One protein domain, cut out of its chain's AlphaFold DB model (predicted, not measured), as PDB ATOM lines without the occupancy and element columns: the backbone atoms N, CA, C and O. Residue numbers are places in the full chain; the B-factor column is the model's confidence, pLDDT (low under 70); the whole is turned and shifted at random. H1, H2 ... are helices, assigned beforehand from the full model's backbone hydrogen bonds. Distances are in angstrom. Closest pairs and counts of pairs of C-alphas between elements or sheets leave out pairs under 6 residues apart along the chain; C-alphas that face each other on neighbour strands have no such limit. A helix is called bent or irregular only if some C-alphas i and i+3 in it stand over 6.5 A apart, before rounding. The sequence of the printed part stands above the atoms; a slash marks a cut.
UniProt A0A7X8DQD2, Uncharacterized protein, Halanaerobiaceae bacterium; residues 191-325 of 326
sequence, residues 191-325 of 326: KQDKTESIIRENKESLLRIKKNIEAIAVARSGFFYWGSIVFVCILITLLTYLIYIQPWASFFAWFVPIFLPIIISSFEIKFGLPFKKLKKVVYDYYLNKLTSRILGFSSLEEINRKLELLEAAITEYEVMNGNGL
ATOM      1  N   LYS A 191      68.645 -33.856 -69.067       84.75
ATOM      2  CA  LYS A 191      67.248 -33.396 -68.984       84.75
ATOM      3  C   LYS A 191      66.314 -34.503 -68.504       84.75
ATOM      4  O   LYS A 191      65.378 -34.206 -67.755       84.75
ATOM      5  N   GLN A 192      66.541 -35.744 -68.922       81.44
ATOM      6  CA  GLN A 192      65.765 -36.897 -68.473       81.44
ATOM      7  C   GLN A 192      65.994 -37.165 -66.983       81.44
ATOM      8  O   GLN A 192      65.014 -37.198 -66.240       81.44
ATOM      9  N   ASP A 193      67.242 -37.194 -66.518       83.81
ATOM     10  CA  ASP A 193      67.592 -37.377 -65.101       83.81
ATOM     11  C   ASP A 193      67.015 -36.267 -64.209       83.81
ATOM     12  O   ASP A 193      66.470 -36.507 -63.122       83.81
ATOM     13  N   LYS A 194      67.069 -35.015 -64.678       86.31
ATOM     14  CA  LYS A 194      66.423 -33.876 -64.004       86.31
ATOM     15  C   LYS A 194      64.909 -34.049 -63.931       86.31
ATOM     16  O   LYS A 194      64.301 -33.758 -62.906       86.31
ATOM     17  N   THR A 195      64.285 -34.531 -65.000       84.38
ATOM     18  CA  THR A 195      62.835 -34.758 -65.021       84.38
ATOM     19  C   THR A 195      62.449 -35.885 -64.065       84.38
ATOM     20  O   THR A 195      61.508 -35.731 -63.285       84.38
ATOM     21  N   GLU A 196      63.207 -36.982 -64.052       84.94
ATOM     22  CA  GLU A 196      62.972 -38.110 -63.152       84.94
ATOM     23  C   GLU A 196      63.129 -37.704 -61.681       84.94
ATOM     24  O   GLU A 196      62.262 -38.001 -60.854       84.94
ATOM     25  N   SER A 197      64.201 -36.985 -61.345       86.50
ATOM     26  CA  SER A 197      64.434 -36.504 -59.978       86.50
ATOM     27  C   SER A 197      63.315 -35.574 -59.496       86.50
ATOM     28  O   SER A 197      62.820 -35.761 -58.383       86.50
ATOM     29  N   ILE A 198      62.826 -34.665 -60.347       88.62
ATOM     30  CA  ILE A 198      61.668 -33.807 -60.043       88.62
ATOM     31  C   ILE A 198      60.401 -34.644 -59.808       88.62
ATOM     32  O   ILE A 198      59.640 -34.377 -58.875       88.62
ATOM     33  N   ILE A 199      60.148 -35.667 -60.630       87.69
ATOM     34  CA  ILE A 199      58.980 -36.550 -60.473       87.69
ATOM     35  C   ILE A 199      59.060 -37.323 -59.148       87.69
ATOM     36  O   ILE A 199      58.066 -37.389 -58.414       87.69
ATOM     37  N   ARG A 200      60.237 -37.859 -58.799       87.94
ATOM     38  CA  ARG A 200      60.470 -38.561 -57.525       87.94
ATOM     39  C   ARG A 200      60.299 -37.630 -56.323       87.94
ATOM     40  O   ARG A 200      59.587 -37.985 -55.383       87.94
ATOM     41  N   GLU A 201      60.861 -36.423 -56.365       89.44
ATOM     42  CA  GLU A 201      60.719 -35.421 -55.298       89.44
ATOM     43  C   GLU A 201      59.253 -34.991 -55.106       89.44
ATOM     44  O   GLU A 201      58.748 -34.908 -53.979       89.44
ATOM     45  N   ASN A 202      58.518 -34.796 -56.203       87.44
ATOM     46  CA  ASN A 202      57.085 -34.503 -56.166       87.44
ATOM     47  C   ASN A 202      56.273 -35.661 -55.561       87.44
ATOM     48  O   ASN A 202      55.366 -35.426 -54.757       87.44
ATOM     49  N   LYS A 203      56.606 -36.919 -55.880       88.25
ATOM     50  CA  LYS A 203      55.972 -38.096 -55.258       88.25
ATOM     51  C   LYS A 203      56.244 -38.130 -53.753       88.25
ATOM     52  O   LYS A 203      55.314 -38.298 -52.962       88.25
ATOM     53  N   GLU A 204      57.494 -37.935 -53.335       89.50
ATOM     54  CA  GLU A 204      57.863 -37.934 -51.917       89.50
ATOM     55  C   GLU A 204      57.183 -36.817 -51.124       89.50
ATOM     56  O   GLU A 204      56.657 -37.061 -50.033       89.50
ATOM     57  N   SER A 205      57.177 -35.594 -51.652       87.25
ATOM     58  CA  SER A 205      56.538 -34.450 -51.001       87.25
ATOM     59  C   SER A 205      55.030 -34.664 -50.849       87.25
ATOM     60  O   SER A 205      54.497 -34.467 -49.752       87.25
ATOM     61  N   LEU A 206      54.349 -35.181 -51.878       85.44
ATOM     62  CA  LEU A 206      52.931 -35.545 -51.797       85.44
ATOM     63  C   LEU A 206      52.668 -36.640 -50.757       85.44
ATOM     64  O   LEU A 206      51.712 -36.532 -49.986       85.44
ATOM     65  N   LEU A 207      53.526 -37.660 -50.668       88.50
ATOM     66  CA  LEU A 207      53.413 -38.708 -49.648       88.50
ATOM     67  C   LEU A 207      53.596 -38.159 -48.227       88.50
ATOM     68  O   LEU A 207      52.859 -38.550 -47.319       88.50
ATOM     69  N   ARG A 208      54.548 -37.240 -48.020       88.50
ATOM     70  CA  ARG A 208      54.758 -36.572 -46.725       88.50
ATOM     71  C   ARG A 208      53.537 -35.744 -46.332       88.50
ATOM     72  O   ARG A 208      53.067 -35.849 -45.199       88.50
ATOM     73  N   ILE A 209      52.983 -34.972 -47.267       86.19
ATOM     74  CA  ILE A 209      51.780 -34.168 -47.020       86.19
ATOM     75  C   ILE A 209      50.583 -35.073 -46.711       86.19
ATOM     76  O   ILE A 209      49.886 -34.825 -45.727       86.19
ATOM     77  N   LYS A 210      50.375 -36.151 -47.479       85.88
ATOM     78  CA  LYS A 210      49.306 -37.131 -47.236       85.88
ATOM     79  C   LYS A 210      49.385 -37.707 -45.821       85.88
ATOM     80  O   LYS A 210      48.404 -37.634 -45.084       85.88
ATOM     81  N   LYS A 211      50.563 -38.187 -45.405       88.19
ATOM     82  CA  LYS A 211      50.786 -38.721 -44.048       88.19
ATOM     83  C   LYS A 211      50.493 -37.685 -42.961       88.19
ATOM     84  O   LYS A 211      49.847 -38.006 -41.966       88.19
ATOM     85  N   ASN A 212      50.925 -36.439 -43.156       87.62
ATOM     86  CA  ASN A 212      50.670 -35.360 -42.200       87.62
ATOM     87  C   ASN A 212      49.173 -35.036 -42.089       87.62
ATOM     88  O   ASN A 212      48.662 -34.860 -40.983       87.62
ATOM     89  N   ILE A 213      48.453 -34.988 -43.214       86.19
ATOM     90  CA  ILE A 213      47.003 -34.749 -43.237       86.19
ATOM     91  C   ILE A 213      46.260 -35.880 -42.520       86.19
ATOM     92  O   ILE A 213      45.414 -35.601 -41.667       86.19
ATOM     93  N   GLU A 214      46.598 -37.136 -42.816       86.81
ATOM     94  CA  GLU A 214      46.005 -38.309 -42.167       86.81
ATOM     95  C   GLU A 214      46.255 -38.290 -40.653       86.81
ATOM     96  O   GLU A 214      45.313 -38.440 -39.874       86.81
ATOM     97  N   ALA A 215      47.484 -38.001 -40.213       86.44
ATOM     98  CA  ALA A 215      47.820 -37.900 -38.792       86.44
ATOM     99  C   ALA A 215      47.007 -36.807 -38.073       86.44
ATOM    100  O   ALA A 215      46.455 -37.043 -36.993       86.44
ATOM    101  N   ILE A 216      46.869 -35.623 -38.684       85.94
ATOM    102  CA  ILE A 216      46.065 -34.523 -38.127       85.94
ATOM    103  C   ILE A 216      44.577 -34.901 -38.090       85.94
ATOM    104  O   ILE A 216      43.892 -34.601 -37.107       85.94
ATOM    105  N   ALA A 217      44.064 -35.562 -39.131       83.50
ATOM    106  CA  ALA A 217      42.677 -36.015 -39.191       83.50
ATOM    107  C   ALA A 217      42.376 -37.066 -38.110       83.50
ATOM    108  O   ALA A 217      41.354 -36.962 -37.425       83.50
ATOM    109  N   VAL A 218      43.279 -38.028 -37.881       85.62
ATOM    110  CA  VAL A 218      43.171 -39.011 -36.787       85.62
ATOM    111  C   VAL A 218      43.179 -38.320 -35.422       85.62
ATOM    112  O   VAL A 218      42.305 -38.591 -34.598       85.62
ATOM    113  N   ALA A 219      44.109 -37.393 -35.184       84.38
ATOM    114  CA  ALA A 219      44.211 -36.696 -33.903       84.38
ATOM    115  C   ALA A 219      42.955 -35.861 -33.599       84.38
ATOM    116  O   ALA A 219      42.374 -35.970 -32.516       84.38
ATOM    117  N   ARG A 220      42.481 -35.065 -34.570       84.12
ATOM    118  CA  ARG A 220      41.278 -34.237 -34.396       84.12
ATOM    119  C   ARG A 220      40.020 -35.082 -34.256       84.12
ATOM    120  O   ARG A 220      39.243 -34.844 -33.337       84.12
ATOM    121  N   SER A 221      39.819 -36.082 -35.111       80.81
ATOM    122  CA  SER A 221      38.647 -36.961 -34.995       80.81
ATOM    123  C   SER A 221      38.618 -37.716 -33.665       80.81
ATOM    124  O   SER A 221      37.556 -37.821 -33.053       80.81
ATOM    125  N   GLY A 222      39.777 -38.162 -33.168       75.81
ATOM    126  CA  GLY A 222      39.912 -38.767 -31.845       75.81
ATOM    127  C   GLY A 222      39.516 -37.812 -30.719       75.81
ATOM    128  O   GLY A 222      38.718 -38.188 -29.863       75.81
ATOM    129  N   PHE A 223      40.009 -36.571 -30.748       82.31
ATOM    130  CA  PHE A 223      39.664 -35.544 -29.760       82.31
ATOM    131  C   PHE A 223      38.155 -35.259 -29.717       82.31
ATOM    132  O   PHE A 223      37.557 -35.259 -28.643       82.31
ATOM    133  N   PHE A 224      37.513 -35.086 -30.877       80.00
ATOM    134  CA  PHE A 224      36.065 -34.857 -30.956       80.00
ATOM    135  C   PHE A 224      35.249 -36.070 -30.500       80.00
ATOM    136  O   PHE A 224      34.248 -35.908 -29.805       80.00
ATOM    137  N   TYR A 225      35.684 -37.281 -30.852       79.44
ATOM    138  CA  TYR A 225      35.027 -38.510 -30.414       79.44
ATOM    139  C   TYR A 225      35.065 -38.652 -28.885       79.44
ATOM    140  O   TYR A 225      34.017 -38.800 -28.259       79.44
ATOM    141  N   TRP A 226      36.242 -38.521 -28.266       78.19
ATOM    142  CA  TRP A 226      36.365 -38.568 -26.805       78.19
ATOM    143  C   TRP A 226      35.614 -37.425 -26.120       78.19
ATOM    144  O   TRP A 226      34.916 -37.664 -25.138       78.19
ATOM    145  N   GLY A 227      35.671 -36.210 -26.674       81.81
ATOM    146  CA  GLY A 227      34.897 -35.071 -26.179       81.81
ATOM    147  C   GLY A 227      33.390 -35.333 -26.191       81.81
ATOM    148  O   GLY A 227      32.707 -35.009 -25.222       81.81
ATOM    149  N   SER A 228      32.874 -35.990 -27.236       79.06
ATOM    150  CA  SER A 228      31.456 -36.363 -27.311       79.06
ATOM    151  C   SER A 228      31.052 -37.376 -26.233       79.06
ATOM    152  O   SER A 228      29.992 -37.228 -25.630       79.06
ATOM    153  N   ILE A 229      31.918 -38.348 -25.917       79.88
ATOM    154  CA  ILE A 229      31.678 -39.323 -24.842       79.88
ATOM    155  C   ILE A 229      31.648 -38.618 -23.486       79.88
ATOM    156  O   ILE A 229      30.702 -38.795 -22.723       79.88
ATOM    157  N   VAL A 230      32.654 -37.785 -23.204       85.81
ATOM    158  CA  VAL A 230      32.742 -37.028 -21.945       85.81
ATOM    159  C   VAL A 230      31.520 -36.126 -21.771       85.81
ATOM    160  O   VAL A 230      30.931 -36.096 -20.693       85.81
ATOM    161  N   PHE A 231      31.092 -35.444 -22.835       83.56
ATOM    162  CA  PHE A 231      29.900 -34.598 -22.819       83.56
ATOM    163  C   PHE A 231      28.631 -35.387 -22.475       83.56
ATOM    164  O   PHE A 231      27.859 -34.955 -21.622       83.56
ATOM    165  N   VAL A 232      28.440 -36.568 -23.074       83.31
ATOM    166  CA  VAL A 232      27.306 -37.451 -22.755       83.31
ATOM    167  C   VAL A 232      27.370 -37.930 -21.302       83.31
ATOM    168  O   VAL A 232      26.347 -37.909 -20.620       83.31
ATOM    169  N   CYS A 233      28.549 -38.295 -20.789       82.88
ATOM    170  CA  CYS A 233      28.716 -38.675 -19.384       82.88
ATOM    171  C   CYS A 233      28.331 -37.537 -18.429       82.88
ATOM    172  O   CYS A 233      27.612 -37.787 -17.464       82.88
ATOM    173  N   ILE A 234      28.748 -36.298 -18.715       87.88
ATOM    174  CA  ILE A 234      28.375 -35.107 -17.930       87.88
ATOM    175  C   ILE A 234      26.859 -34.867 -17.978       87.88
ATOM    176  O   ILE A 234      26.244 -34.526 -16.973       87.88
ATOM    177  N   LEU A 235      26.236 -35.061 -19.141       84.06
ATOM    178  CA  LEU A 235      24.789 -34.916 -19.305       84.06
ATOM    179  C   LEU A 235      24.023 -35.944 -18.465       84.06
ATOM    180  O   LEU A 235      23.041 -35.596 -17.812       84.06
ATOM    181  N   ILE A 236      24.499 -37.191 -18.442       83.62
ATOM    182  CA  ILE A 236      23.913 -38.264 -17.633       83.62
ATOM    183  C   ILE A 236      24.069 -37.961 -16.139       83.62
ATOM    184  O   ILE A 236      23.094 -38.092 -15.403       83.62
ATOM    185  N   THR A 237      25.249 -37.527 -15.679       84.44
ATOM    186  CA  THR A 237      25.465 -37.198 -14.258       84.44
ATOM    187  C   THR A 237      24.654 -35.984 -13.805       84.44
ATOM    188  O   THR A 237      24.144 -35.961 -12.688       84.44
ATOM    189  N   LEU A 238      24.479 -34.983 -14.671       86.31
ATOM    190  CA  LEU A 238      23.620 -33.833 -14.393       86.31
ATOM    191  C   LEU A 238      22.141 -34.240 -14.319       86.31
ATOM    192  O   LEU A 238      21.412 -33.780 -13.441       86.31
ATOM    193  N   LEU A 239      21.705 -35.142 -15.202       82.06
ATOM    194  CA  LEU A 239      20.340 -35.658 -15.201       82.06
ATOM    195  C   LEU A 239      20.041 -36.478 -13.936       82.06
ATOM    196  O   LEU A 239      18.989 -36.291 -13.326       82.06
ATOM    197  N   THR A 240      20.966 -37.336 -13.494       80.81
ATOM    198  CA  THR A 240      20.800 -38.101 -12.244       80.81
ATOM    199  C   THR A 240      20.780 -37.194 -11.015       80.81
ATOM    200  O   THR A 240      19.967 -37.407 -10.116       80.81
ATOM    201  N   TYR A 241      21.605 -36.147 -10.992       84.25
ATOM    202  CA  TYR A 241      21.596 -35.144  -9.926       84.25
ATOM    203  C   TYR A 241      20.267 -34.372  -9.850       84.25
ATOM    204  O   TYR A 241      19.716 -34.192  -8.764       84.25
ATOM    205  N   LEU A 242      19.703 -33.967 -10.993       81.06
ATOM    206  CA  LEU A 242      18.400 -33.291 -11.041       81.06
ATOM    207  C   LEU A 242      17.257 -34.176 -10.526       81.06
ATOM    208  O   LEU A 242      16.386 -33.688  -9.804       81.06
ATOM    209  N   ILE A 243      17.279 -35.473 -10.847       79.25
ATOM    210  CA  ILE A 243      16.304 -36.449 -10.332       79.25
ATOM    211  C   ILE A 243      16.416 -36.576  -8.806       79.25
ATOM    212  O   ILE A 243      15.397 -36.661  -8.125       79.25
ATOM    213  N   TYR A 244      17.636 -36.554  -8.262       80.19
ATOM    214  CA  TYR A 244      17.870 -36.656  -6.820       80.19
ATOM    215  C   TYR A 244      17.273 -35.478  -6.030       80.19
ATOM    216  O   TYR A 244      16.707 -35.681  -4.959       80.19
ATOM    217  N   ILE A 245      17.355 -34.252  -6.559       82.75
ATOM    218  CA  ILE A 245      16.860 -33.041  -5.874       82.75
ATOM    219  C   ILE A 245      15.328 -32.951  -5.866       82.75
ATOM    220  O   ILE A 245      14.755 -32.342  -4.964       82.75
ATOM    221  N   GLN A 246      14.650 -33.523  -6.862       81.19
ATOM    222  CA  GLN A 246      13.210 -33.355  -7.065       81.19
ATOM    223  C   GLN A 246      12.494 -34.721  -7.013       81.19
ATOM    224  O   GLN A 246      12.310 -35.349  -8.052       81.19
ATOM    225  N   PRO A 247      12.003 -35.185  -5.843       68.38
ATOM    226  CA  PRO A 247      11.466 -36.544  -5.665       68.38
ATOM    227  C   PRO A 247      10.249 -36.885  -6.536       68.38
ATOM    228  O   PRO A 247      10.135 -38.004  -7.020       68.38
ATOM    229  N   TRP A 248       9.361 -35.927  -6.813       67.00
ATOM    230  CA  TRP A 248       8.284 -36.050  -7.810       67.00
ATOM    231  C   TRP A 248       8.770 -36.341  -9.245       67.00
ATOM    232  O   TRP A 248       8.030 -36.930 -10.031       67.00
ATOM    233  N   ALA A 249      10.027 -36.027  -9.583       64.12
ATOM    234  CA  ALA A 249      10.641 -36.383 -10.863       64.12
ATOM    235  C   ALA A 249      11.028 -37.872 -10.956       64.12
ATOM    236  O   ALA A 249      11.279 -38.363 -12.057       64.12
ATOM    237  N   SER A 250      11.027 -38.619  -9.843       65.69
ATOM    238  CA  SER A 250      11.295 -40.066  -9.848       65.69
ATOM    239  C   SER A 250      10.271 -40.852 -10.675       65.69
ATOM    240  O   SER A 250      10.648 -41.824 -11.322       65.69
ATOM    241  N   PHE A 251       9.015 -40.390 -10.755       68.25
ATOM    242  CA  PHE A 251       8.003 -40.969 -11.647       68.25
ATOM    243  C   PHE A 251       8.406 -40.841 -13.126       68.25
ATOM    244  O   PHE A 251       8.285 -41.796 -13.890       68.25
ATOM    245  N   PHE A 252       8.959 -39.691 -13.526       67.12
ATOM    246  CA  PHE A 252       9.432 -39.455 -14.893       67.12
ATOM    247  C   PHE A 252      10.778 -40.138 -15.195       67.12
ATOM    248  O   PHE A 252      11.036 -40.506 -16.341       67.12
ATOM    249  N   ALA A 253      11.613 -40.376 -14.178       68.56
ATOM    250  CA  ALA A 253      12.905 -41.050 -14.320       68.56
ATOM    251  C   ALA A 253      12.785 -42.486 -14.867       68.56
ATOM    252  O   ALA A 253      13.648 -42.920 -15.630       68.56
ATOM    253  N   TRP A 254      11.693 -43.195 -14.557       71.38
ATOM    254  CA  TRP A 254      11.410 -44.533 -15.098       71.38
ATOM    255  C   TRP A 254      11.210 -44.549 -16.618       71.38
ATOM    256  O   TRP A 254      11.462 -45.565 -17.265       71.38
ATOM    257  N   PHE A 255      10.807 -43.423 -17.209       75.00
ATOM    258  CA  PHE A 255      10.594 -43.308 -18.649       75.00
ATOM    259  C   PHE A 255      11.880 -42.988 -19.426       75.00
ATOM    260  O   PHE A 255      11.979 -43.308 -20.609       75.00
ATOM    261  N   VAL A 256      12.898 -42.411 -18.778       72.75
ATOM    262  CA  VAL A 256      14.185 -42.059 -19.405       72.75
ATOM    263  C   VAL A 256      14.868 -43.254 -20.098       72.75
ATOM    264  O   VAL A 256      15.205 -43.114 -21.274       72.75
ATOM    265  N   PRO A 257      15.041 -44.439 -19.471       72.00
ATOM    266  CA  PRO A 257      15.656 -45.589 -20.143       72.00
ATOM    267  C   PRO A 257      14.803 -46.170 -21.283       72.00
ATOM    268  O   PRO A 257      15.340 -46.879 -22.128       72.00
ATOM    269  N   ILE A 258      13.504 -45.854 -21.340       77.06
ATOM    270  CA  ILE A 258      12.599 -46.281 -22.418       77.06
ATOM    271  C   ILE A 258      12.705 -45.326 -23.614       77.06
ATOM    272  O   ILE A 258      12.791 -45.771 -24.757       77.06
ATOM    273  N   PHE A 259      12.742 -44.013 -23.371       77.38
ATOM    274  CA  PHE A 259      12.786 -43.013 -24.443       77.38
ATOM    275  C   PHE A 259      14.190 -42.762 -24.996       77.38
ATOM    276  O   PHE A 259      14.320 -42.464 -26.181       77.38
ATOM    277  N   LEU A 260      15.251 -42.915 -24.196       75.50
ATOM    278  CA  LEU A 260      16.625 -42.664 -24.646       75.50
ATOM    279  C   LEU A 260      17.034 -43.544 -25.853       75.50
ATOM    280  O   LEU A 260      17.518 -42.984 -26.838       75.50
ATOM    281  N   PRO A 261      16.787 -44.873 -25.873       77.94
ATOM    282  CA  PRO A 261      17.075 -45.709 -27.040       77.94
ATOM    283  C   PRO A 261      16.227 -45.342 -28.263       77.94
ATOM    284  O   PRO A 261      16.716 -45.405 -29.388       77.94
ATOM    285  N   ILE A 262      14.974 -44.919 -28.053       79.38
ATOM    286  CA  ILE A 262      14.063 -44.490 -29.126       79.38
ATOM    287  C   ILE A 262      14.568 -43.192 -29.761       79.38
ATOM    288  O   ILE A 262      14.566 -43.070 -30.984       79.38
ATOM    289  N   ILE A 263      15.043 -42.241 -28.952       76.62
ATOM    290  CA  ILE A 263      15.632 -40.982 -29.425       76.62
ATOM    291  C   ILE A 263      16.932 -41.256 -30.182       76.62
ATOM    292  O   ILE A 263      17.109 -40.723 -31.274       76.62
ATOM    293  N   ILE A 264      17.811 -42.117 -29.651       73.00
ATOM    294  CA  ILE A 264      19.057 -42.510 -30.326       73.00
ATOM    295  C   ILE A 264      18.743 -43.178 -31.671       73.00
ATOM    296  O   ILE A 264      19.262 -42.745 -32.693       73.00
ATOM    297  N   SER A 265      17.837 -44.157 -31.699       73.19
ATOM    298  CA  SER A 265      17.422 -44.854 -32.925       73.19
ATOM    299  C   SER A 265      16.769 -43.908 -33.942       73.19
ATOM    300  O   SER A 265      17.105 -43.917 -35.124       73.19
ATOM    301  N   SER A 266      15.901 -43.000 -33.487       75.19
ATOM    302  CA  SER A 266      15.275 -41.985 -34.349       75.19
ATOM    303  C   SER A 266      16.303 -41.005 -34.923       75.19
ATOM    304  O   SER A 266      16.181 -40.577 -36.072       75.19
ATOM    305  N   PHE A 267      17.332 -40.661 -34.145       71.56
ATOM    306  CA  PHE A 267      18.449 -39.839 -34.599       71.56
ATOM    307  C   PHE A 267      19.305 -40.584 -35.637       71.56
ATOM    308  O   PHE A 267      19.642 -40.005 -36.669       71.56
ATOM    309  N   GLU A 268      19.582 -41.874 -35.421       70.06
ATOM    310  CA  GLU A 268      20.285 -42.730 -36.388       70.06
ATOM    311  C   GLU A 268      19.523 -42.844 -37.716       70.06
ATOM    312  O   GLU A 268      20.138 -42.738 -38.776       70.06
ATOM    313  N   ILE A 269      18.192 -42.979 -37.680       71.88
ATOM    314  CA  ILE A 269      17.339 -43.051 -38.879       71.88
ATOM    315  C   ILE A 269      17.304 -41.709 -39.621       71.88
ATOM    316  O   ILE A 269      17.448 -41.676 -40.842       71.88
ATOM    317  N   LYS A 270      17.129 -40.589 -38.904       72.31
ATOM    318  CA  LYS A 270      16.965 -39.262 -39.522       72.31
ATOM    319  C   LYS A 270      18.262 -38.707 -40.109       72.31
ATOM    320  O   LYS A 270      18.219 -38.035 -41.135       72.31
ATOM    321  N   PHE A 271      19.398 -38.962 -39.463       64.88
ATOM    322  CA  PHE A 271      20.701 -38.495 -39.940       64.88
ATOM    323  C   PHE A 271      21.465 -39.559 -40.740       64.88
ATOM    324  O   PHE A 271      22.472 -39.230 -41.359       64.88
ATOM    325  N   GLY A 272      21.013 -40.819 -40.748       64.31
ATOM    326  CA  GLY A 272      21.687 -41.922 -41.445       64.31
ATOM    327  C   GLY A 272      23.064 -42.273 -40.865       64.31
ATOM    328  O   GLY A 272      23.868 -42.937 -41.522       64.31
ATOM    329  N   LEU A 273      23.364 -41.807 -39.648       63.59
ATOM    330  CA  LEU A 273      24.664 -41.925 -38.993       63.59
ATOM    331  C   LEU A 273      24.574 -42.935 -37.843       63.59
ATOM    332  O   LEU A 273      24.259 -42.535 -36.723       63.59
ATOM    333  N   PRO A 274      24.871 -44.229 -38.061       65.88
ATOM    334  CA  PRO A 274      24.968 -45.157 -36.944       65.88
ATOM    335  C   PRO A 274      26.112 -44.706 -36.034       65.88
ATOM    336  O   PRO A 274      27.212 -44.422 -36.523       65.88
ATOM    337  N   PHE A 275      25.899 -44.684 -34.717       63.34
ATOM    338  CA  PHE A 275      26.899 -44.203 -33.749       63.34
ATOM    339  C   PHE A 275      28.254 -44.919 -33.899       63.34
ATOM    340  O   PHE A 275      29.317 -44.313 -33.767       63.34
ATOM    341  N   LYS A 276      28.224 -46.199 -34.301       65.94
ATOM    342  CA  LYS A 276      29.413 -47.012 -34.617       65.94
ATOM    343  C   LYS A 276      30.278 -46.437 -35.750       65.94
ATOM    344  O   LYS A 276      31.475 -46.706 -35.793       65.94
ATOM    345  N   LYS A 277      29.701 -45.652 -36.667       72.44
ATOM    346  CA  LYS A 277      30.404 -44.994 -37.784       72.44
ATOM    347  C   LYS A 277      30.724 -43.519 -37.514       72.44
ATOM    348  O   LYS A 277      31.404 -42.914 -38.337       72.44
ATOM    349  N   LEU A 278      30.318 -42.949 -36.373       70.12
ATOM    350  CA  LEU A 278      30.528 -41.529 -36.051       70.12
ATOM    351  C   LEU A 278      32.013 -41.135 -36.114       70.12
ATOM    352  O   LEU A 278      32.360 -40.137 -36.738       70.12
ATOM    353  N   LYS A 279      32.905 -41.965 -35.554       73.56
ATOM    354  CA  LYS A 279      34.362 -41.750 -35.620       73.56
ATOM    355  C   LYS A 279      34.865 -41.664 -37.065       73.56
ATOM    356  O   LYS A 279      35.671 -40.791 -37.372       73.56
ATOM    357  N   LYS A 280      34.373 -42.546 -37.942       79.44
ATOM    358  CA  LYS A 280      34.740 -42.572 -39.365       79.44
ATOM    359  C   LYS A 280      34.219 -41.333 -40.095       79.44
ATOM    360  O   LYS A 280      34.971 -40.702 -40.811       79.44
ATOM    361  N   VAL A 281      32.975 -40.933 -39.844       79.12
ATOM    362  CA  VAL A 281      32.354 -39.761 -40.488       79.12
ATOM    363  C   VAL A 281      33.061 -38.465 -40.089       79.12
ATOM    364  O   VAL A 281      33.341 -37.621 -40.937       79.12
ATOM    365  N   VAL A 282      33.400 -38.309 -38.806       78.62
ATOM    366  CA  VAL A 282      34.167 -37.154 -38.320       78.62
ATOM    367  C   VAL A 282      35.588 -37.165 -38.892       78.62
ATOM    368  O   VAL A 282      36.103 -36.111 -39.264       78.62
ATOM    369  N   TYR A 283      36.214 -38.341 -38.994       83.38
ATOM    370  CA  TYR A 283      37.505 -38.508 -39.661       83.38
ATOM    371  C   TYR A 283      37.444 -38.084 -41.133       83.38
ATOM    372  O   TYR A 283      38.204 -37.201 -41.522       83.38
ATOM    373  N   ASP A 284      36.499 -38.619 -41.911       81.81
ATOM    374  CA  ASP A 284      36.318 -38.309 -43.333       81.81
ATOM    375  C   ASP A 284      36.033 -36.809 -43.544       81.81
ATOM    376  O   ASP A 284      36.580 -36.185 -44.454       81.81
ATOM    377  N   TYR A 285      35.251 -36.184 -42.651       82.38
ATOM    378  CA  TYR A 285      35.014 -34.737 -42.666       82.38
ATOM    379  C   TYR A 285      36.307 -33.933 -42.478       82.38
ATOM    380  O   TYR A 285      36.589 -33.019 -43.257       82.38
ATOM    381  N   TYR A 286      37.109 -34.253 -41.455       81.00
ATOM    382  CA  TYR A 286      38.373 -33.552 -41.214       81.00
ATOM    383  C   TYR A 286      39.388 -33.803 -42.322       81.00
ATOM    384  O   TYR A 286      40.087 -32.869 -42.708       81.00
ATOM    385  N   LEU A 287      39.436 -35.026 -42.844       82.56
ATOM    386  CA  LEU A 287      40.293 -35.408 -43.952       82.56
ATOM    387  C   LEU A 287      39.971 -34.561 -45.187       82.56
ATOM    388  O   LEU A 287      40.833 -33.828 -45.659       82.56
ATOM    389  N   ASN A 288      38.713 -34.543 -45.634       82.19
ATOM    390  CA  ASN A 288      38.291 -33.764 -46.804       82.19
ATOM    391  C   ASN A 288      38.477 -32.251 -46.602       82.19
ATOM    392  O   ASN A 288      38.918 -31.535 -47.505       82.19
ATOM    393  N   LYS A 289      38.207 -31.745 -45.393       82.50
ATOM    394  CA  LYS A 289      38.399 -30.328 -45.054       82.50
ATOM    395  C   LYS A 289      39.871 -29.907 -45.040       82.50
ATOM    396  O   LYS A 289      40.186 -28.770 -45.381       82.50
ATOM    397  N   LEU A 290      40.776 -30.786 -44.612       79.88
ATOM    398  CA  LEU A 290      42.213 -30.506 -44.602       79.88
ATOM    399  C   LEU A 290      42.816 -30.643 -45.996       79.88
ATOM    400  O   LEU A 290      43.589 -29.777 -46.395       79.88
ATOM    401  N   THR A 291      42.402 -31.662 -46.746       78.88
ATOM    402  CA  THR A 291      42.813 -31.879 -48.135       78.88
ATOM    403  C   THR A 291      42.467 -30.680 -49.020       78.88
ATOM    404  O   THR A 291      43.353 -30.133 -49.676       78.88
ATOM    405  N   SER A 292      41.229 -30.183 -48.945       77.81
ATOM    406  CA  SER A 292      40.795 -29.000 -49.705       77.81
ATOM    407  C   SER A 292      41.517 -27.717 -49.307       77.81
ATOM    408  O   SER A 292      41.848 -26.907 -50.167       77.81
ATOM    409  N   ARG A 293      41.819 -27.527 -48.019       78.06
ATOM    410  CA  ARG A 293      42.473 -26.302 -47.542       78.06
ATOM    411  C   ARG A 293      43.979 -26.258 -47.813       78.06
ATOM    412  O   ARG A 293      44.509 -25.173 -48.018       78.06
ATOM    413  N   ILE A 294      44.666 -27.398 -47.737       71.38
ATOM    414  CA  ILE A 294      46.134 -27.466 -47.834       71.38
ATOM    415  C   ILE A 294      46.584 -27.669 -49.281       71.38
ATOM    416  O   ILE A 294      47.587 -27.094 -49.688       71.38
ATOM    417  N   LEU A 295      45.854 -28.476 -50.052       68.12
ATOM    418  CA  LEU A 295      46.264 -28.874 -51.398       68.12
ATOM    419  C   LEU A 295      45.323 -28.374 -52.502       68.12
ATOM    420  O   LEU A 295      45.611 -28.577 -53.677       68.12
ATOM    421  N   GLY A 296      44.189 -27.760 -52.150       70.00
ATOM    422  CA  GLY A 296      43.170 -27.357 -53.124       70.00
ATOM    423  C   GLY A 296      42.411 -28.528 -53.761       70.00
ATOM    424  O   GLY A 296      41.568 -28.293 -54.620       70.00
ATOM    425  N   PHE A 297      42.681 -29.775 -53.350       68.75
ATOM    426  CA  PHE A 297      42.018 -30.969 -53.879       68.75
ATOM    427  C   PHE A 297      40.675 -31.227 -53.208       68.75
ATOM    428  O   PHE A 297      40.495 -31.012 -52.008       68.75
ATOM    429  N   SER A 298      39.733 -31.745 -53.985       62.06
ATOM    430  CA  SER A 298      38.372 -32.023 -53.527       62.06
ATOM    431  C   SER A 298      38.298 -33.212 -52.557       62.06
ATOM    432  O   SER A 298      37.448 -33.225 -51.664       62.06
ATOM    433  N   SER A 299      39.200 -34.193 -52.690       70.94
ATOM    434  CA  SER A 299      39.194 -35.426 -51.895       70.94
ATOM    435  C   SER A 299      40.569 -36.115 -51.842       70.94
ATOM    436  O   SER A 299      41.479 -35.815 -52.613       70.94
ATOM    437  N   LEU A 300      40.720 -37.083 -50.928       71.94
ATOM    438  CA  LEU A 300      41.912 -37.945 -50.849       71.94
ATOM    439  C   LEU A 300      42.067 -38.858 -52.084       71.94
ATOM    440  O   LEU A 300      43.167 -39.300 -52.409       71.94
ATOM    441  N   GLU A 301      40.963 -39.133 -52.774       79.06
ATOM    442  CA  GLU A 301      40.920 -39.943 -53.993       79.06
ATOM    443  C   GLU A 301      41.657 -39.250 -55.146       79.06
ATOM    444  O   GLU A 301      42.402 -39.883 -55.887       79.06
ATOM    445  N   GLU A 302      41.559 -37.922 -55.218       79.12
ATOM    446  CA  GLU A 302      42.293 -37.104 -56.183       79.12
ATOM    447  C   GLU A 302      43.816 -37.145 -55.946       79.12
ATOM    448  O   GLU A 302      44.597 -37.197 -56.898       79.12
ATOM    449  N   ILE A 303      44.248 -37.204 -54.680       79.62
ATOM    450  CA  ILE A 303      45.663 -37.383 -54.315       79.62
ATOM    451  C   ILE A 303      46.154 -38.770 -54.728       79.62
ATOM    452  O   ILE A 303      47.234 -38.883 -55.302       79.62
ATOM    453  N   ASN A 304      45.377 -39.820 -54.448       83.12
ATOM    454  CA  ASN A 304      45.741 -41.184 -54.835       83.12
ATOM    455  C   ASN A 304      45.861 -41.308 -56.354       83.12
ATOM    456  O   ASN A 304      46.866 -41.818 -56.831       83.12
ATOM    457  N   ARG A 305      44.922 -40.728 -57.108       86.44
ATOM    458  CA  ARG A 305      44.999 -40.680 -58.570       86.44
ATOM    459  C   ARG A 305      46.262 -39.966 -59.056       86.44
ATOM    460  O   ARG A 305      46.908 -40.428 -59.987       86.44
ATOM    461  N   LYS A 306      46.646 -38.845 -58.437       85.12
ATOM    462  CA  LYS A 306      47.905 -38.160 -58.782       85.12
ATOM    463  C   LYS A 306      49.140 -38.994 -58.446       85.12
ATOM    464  O   LYS A 306      50.091 -38.977 -59.216       85.12
ATOM    465  N   LEU A 307      49.129 -39.718 -57.329       86.94
ATOM    466  CA  LEU A 307      50.211 -40.636 -56.969       86.94
ATOM    467  C   LEU A 307      50.315 -41.804 -57.956       86.94
ATOM    468  O   LEU A 307      51.425 -42.121 -58.366       86.94
ATOM    469  N   GLU A 308      49.189 -42.377 -58.381       88.56
ATOM    470  CA  GLU A 308      49.136 -43.418 -59.416       88.56
ATOM    471  C   GLU A 308      49.672 -42.910 -60.756       88.56
ATOM    472  O   GLU A 308      50.445 -43.600 -61.405       88.56
ATOM    473  N   LEU A 309      49.325 -41.681 -61.155       88.94
ATOM    474  CA  LEU A 309      49.858 -41.066 -62.375       88.94
ATOM    475  C   LEU A 309      51.373 -40.842 -62.297       88.94
ATOM    476  O   LEU A 309      52.076 -41.087 -63.271       88.94
ATOM    477  N   LEU A 310      51.884 -40.388 -61.149       87.75
ATOM    478  CA  LEU A 310      53.327 -40.226 -60.941       87.75
ATOM    479  C   LEU A 310      54.051 -41.575 -60.927       87.75
ATOM    480  O   LEU A 310      55.164 -41.679 -61.424       87.75
ATOM    481  N   GLU A 311      53.432 -42.607 -60.358       87.38
ATOM    482  CA  GLU A 311      53.972 -43.964 -60.351       87.38
ATOM    483  C   GLU A 311      53.994 -44.572 -61.751       87.38
ATOM    484  O   GLU A 311      55.034 -45.074 -62.161       87.38
ATOM    485  N   ALA A 312      52.909 -44.422 -62.513       88.00
ATOM    486  CA  ALA A 312      52.852 -44.818 -63.913       88.00
ATOM    487  C   ALA A 312      53.918 -44.095 -64.746       88.00
ATOM    488  O   ALA A 312      54.605 -44.747 -65.524       88.00
ATOM    489  N   ALA A 313      54.111 -42.788 -64.534       85.06
ATOM    490  CA  ALA A 313      55.159 -42.030 -65.209       85.06
ATOM    491  C   ALA A 313      56.555 -42.588 -64.888       85.06
ATOM    492  O   ALA A 313      57.333 -42.827 -65.803       85.06
ATOM    493  N   ILE A 314      56.868 -42.858 -63.614       83.81
ATOM    494  CA  ILE A 314      58.155 -43.461 -63.216       83.81
ATOM    495  C   ILE A 314      58.341 -44.834 -63.871       83.81
ATOM    496  O   ILE A 314      59.400 -45.100 -64.428       83.81
ATOM    497  N   THR A 315      57.318 -45.691 -63.851       84.50
ATOM    498  CA  THR A 315      57.390 -47.012 -64.490       84.50
ATOM    499  C   THR A 315      57.585 -46.899 -66.001       84.50
ATOM    500  O   THR A 315      58.352 -47.661 -66.577       84.50
ATOM    501  N   GLU A 316      56.928 -45.942 -66.655       83.88
ATOM    502  CA  GLU A 316      57.116 -45.675 -68.080       83.88
ATOM    503  C   GLU A 316      58.561 -45.247 -68.381       83.88
ATOM    504  O   GLU A 316      59.176 -45.780 -69.306       83.88
ATOM    505  N   TYR A 317      59.144 -44.373 -67.551       76.31
ATOM    506  CA  TYR A 317      60.559 -43.998 -67.641       76.31
ATOM    507  C   TYR A 317      61.499 -45.195 -67.440       76.31
ATOM    508  O   TYR A 317      62.418 -45.392 -68.236       76.31
ATOM    509  N   GLU A 318      61.257 -46.036 -66.431       76.88
ATOM    510  CA  GLU A 318      62.059 -47.239 -66.168       76.88
ATOM    511  C   GLU A 318      61.986 -48.247 -67.327       76.88
ATOM    512  O   GLU A 318      62.994 -48.856 -67.687       76.88
ATOM    513  N   VAL A 319      60.815 -48.398 -67.953       77.31
ATOM    514  CA  VAL A 319      60.622 -49.270 -69.122       77.31
ATOM    515  C   VAL A 319      61.310 -48.703 -70.365       77.31
ATOM    516  O   VAL A 319      61.935 -49.464 -71.108       77.31
ATOM    517  N   MET A 320      61.242 -47.386 -70.592       68.38
ATOM    518  CA  MET A 320      61.960 -46.739 -71.695       68.38
ATOM    519  C   MET A 320      63.481 -46.892 -71.548       68.38
ATOM    520  O   MET A 320      64.145 -47.259 -72.515       68.38
ATOM    521  N   ASN A 321      64.030 -46.712 -70.341       63.06
ATOM    522  CA  ASN A 321      65.466 -46.891 -70.089       63.06
ATOM    523  C   ASN A 321      65.902 -48.365 -70.102       63.06
ATOM    524  O   ASN A 321      66.979 -48.692 -70.598       63.06
ATOM    525  N   GLY A 322      65.065 -49.282 -69.607       55.00
ATOM    526  CA  GLY A 322      65.365 -50.717 -69.585       55.00
ATOM    527  C   GLY A 322      65.375 -51.380 -70.967       55.00
ATOM    528  O   GLY A 322      66.076 -52.374 -71.162       55.00
ATOM    529  N   ASN A 323      64.634 -50.827 -71.933       51.25
ATOM    530  CA  ASN A 323      64.596 -51.314 -73.316       51.25
ATOM    531  C   ASN A 323      65.632 -50.642 -74.238       51.25
ATOM    532  O   ASN A 323      65.882 -51.166 -75.318       51.25
ATOM    533  N   GLY A 324      66.257 -49.534 -73.824       44.84
ATOM    534  CA  GLY A 324      67.334 -48.866 -74.576       44.84
ATOM    535  C   GLY A 324      68.725 -49.502 -74.419       44.84
ATOM    536  O   GLY A 324      69.659 -49.104 -75.108       44.84
ATOM    537  N   LEU A 325      68.868 -50.489 -73.526       37.22
ATOM    538  CA  LEU A 325      70.134 -51.154 -73.176       37.22
ATOM    539  C   LEU A 325      70.210 -52.634 -73.608       37.22
ATOM    540  O   LEU A 325      71.116 -53.345 -73.164       37.22
TER     541      LEU A 325
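What this domain is: This is residues 191 to 325 of the 326 residues of an uncharacterized protein of Halanaerobiaceae bacterium (UniProt A0A7X8DQD2). One very long helix, H1, makes the length of a rod, and after its last residues the short H2 makes a turn, from which a broken return arm of three helices, H3, H4 and H5, folds back along H1. H4 crosses H1 near its middle, H5 runs back next to the early part of H1, and H3 is held away from H1, with a gap between them. The printed part has 135 residues with five named helices, in the order H1, H2, H3, H4, H5, and no named strand; the class is all helix. The whole is extended, with a radius of gyration of the C-alphas of 25.6 A and spans of 90 by 24 by 23 A.

How they stand to each other: H1, residues 191 to 245, is the hub, touching three other helices. H4, residues 275 to 295, touches residues 213 to 225 of H1 alone; the closest C-alphas are those of Ser 221 and Tyr 283, 5.0 A apart. The two run opposite ways at a steep tilt of 40 degrees. H4 is irregular, with C-alphas 276 and 279 standing 7.3 A apart, and its line is a rough one. H5, residues 300 to 323, touches residues 196 to 210 of H1 alone, closest at the C-alphas of Lys 203 and Leu 307, 6.5 A apart. H1 and H5 run opposite ways at a shallow tilt of 24 degrees. H4 and H5 only just touch, with 3 pairs of C-alphas within 8 A, the closest being those of Thr 291 and Leu 300 at 6.7 A; they run the same way at a steep tilt of 61 degrees. H2, residues 247 to 253, touches H1 only at the corner, and only just, with 3 pairs of C-alphas within 8 A; the closest are those of Ile 243 and Ala 249, 5.7 A apart. H3, residues 256 to 271, is apart from H1 and from H5. H3 and H4 are close but not clearly touching, the C-alphas of Glu 268 and Phe 275 being closest at 7.3 A. H2 and H3 meet only through their link. In H1 and H5 every O i to N i+4 pair is within hydrogen-bond range, while H3 has 10 of 12, H4 has 15 of 17, and H2 has 1 of 3 beside 3 of 4 O i to N i+3 pairs.

Where its parts are: H1, from Lys 191 to Ile 245, measures 80.8 A from first to last C-alpha, beginning at C-alpha 191 at (67.248, -33.396, -68.984) and ending at C-alpha 245 at (16.860, -33.041, -5.874). H2 runs from Pro 247 to Ala 253 over 9.9 A, and H3 from Val 256 to Phe 271 over 21.8 A. H4, from Phe 275 to Leu 295, measures 30.4 A. H5, from Leu 300 to Asn 323, measures 34.6 A and ends at C-alpha 323 at (64.596, -51.314, -73.316).

The domain as a whole: The two C-alphas farthest apart, those of Trp 248 and Leu 325, are 91.2 A apart, while the first and last printed C-alphas, those of Lys 191 and Leu 325, are 18.5 A apart. Residues 227 to 238 of H1 stand free, as do residues 244 to 249, 257 to 263 and 319 to 325. The printed part has no cut, and the four links between the helices are tight. The mean pLDDT of the printed part is 78.3; in this model it is under 70 for 22 residues, namely 247 to 253, 271 to 276, 295, 297 to 298 and 320 to 325.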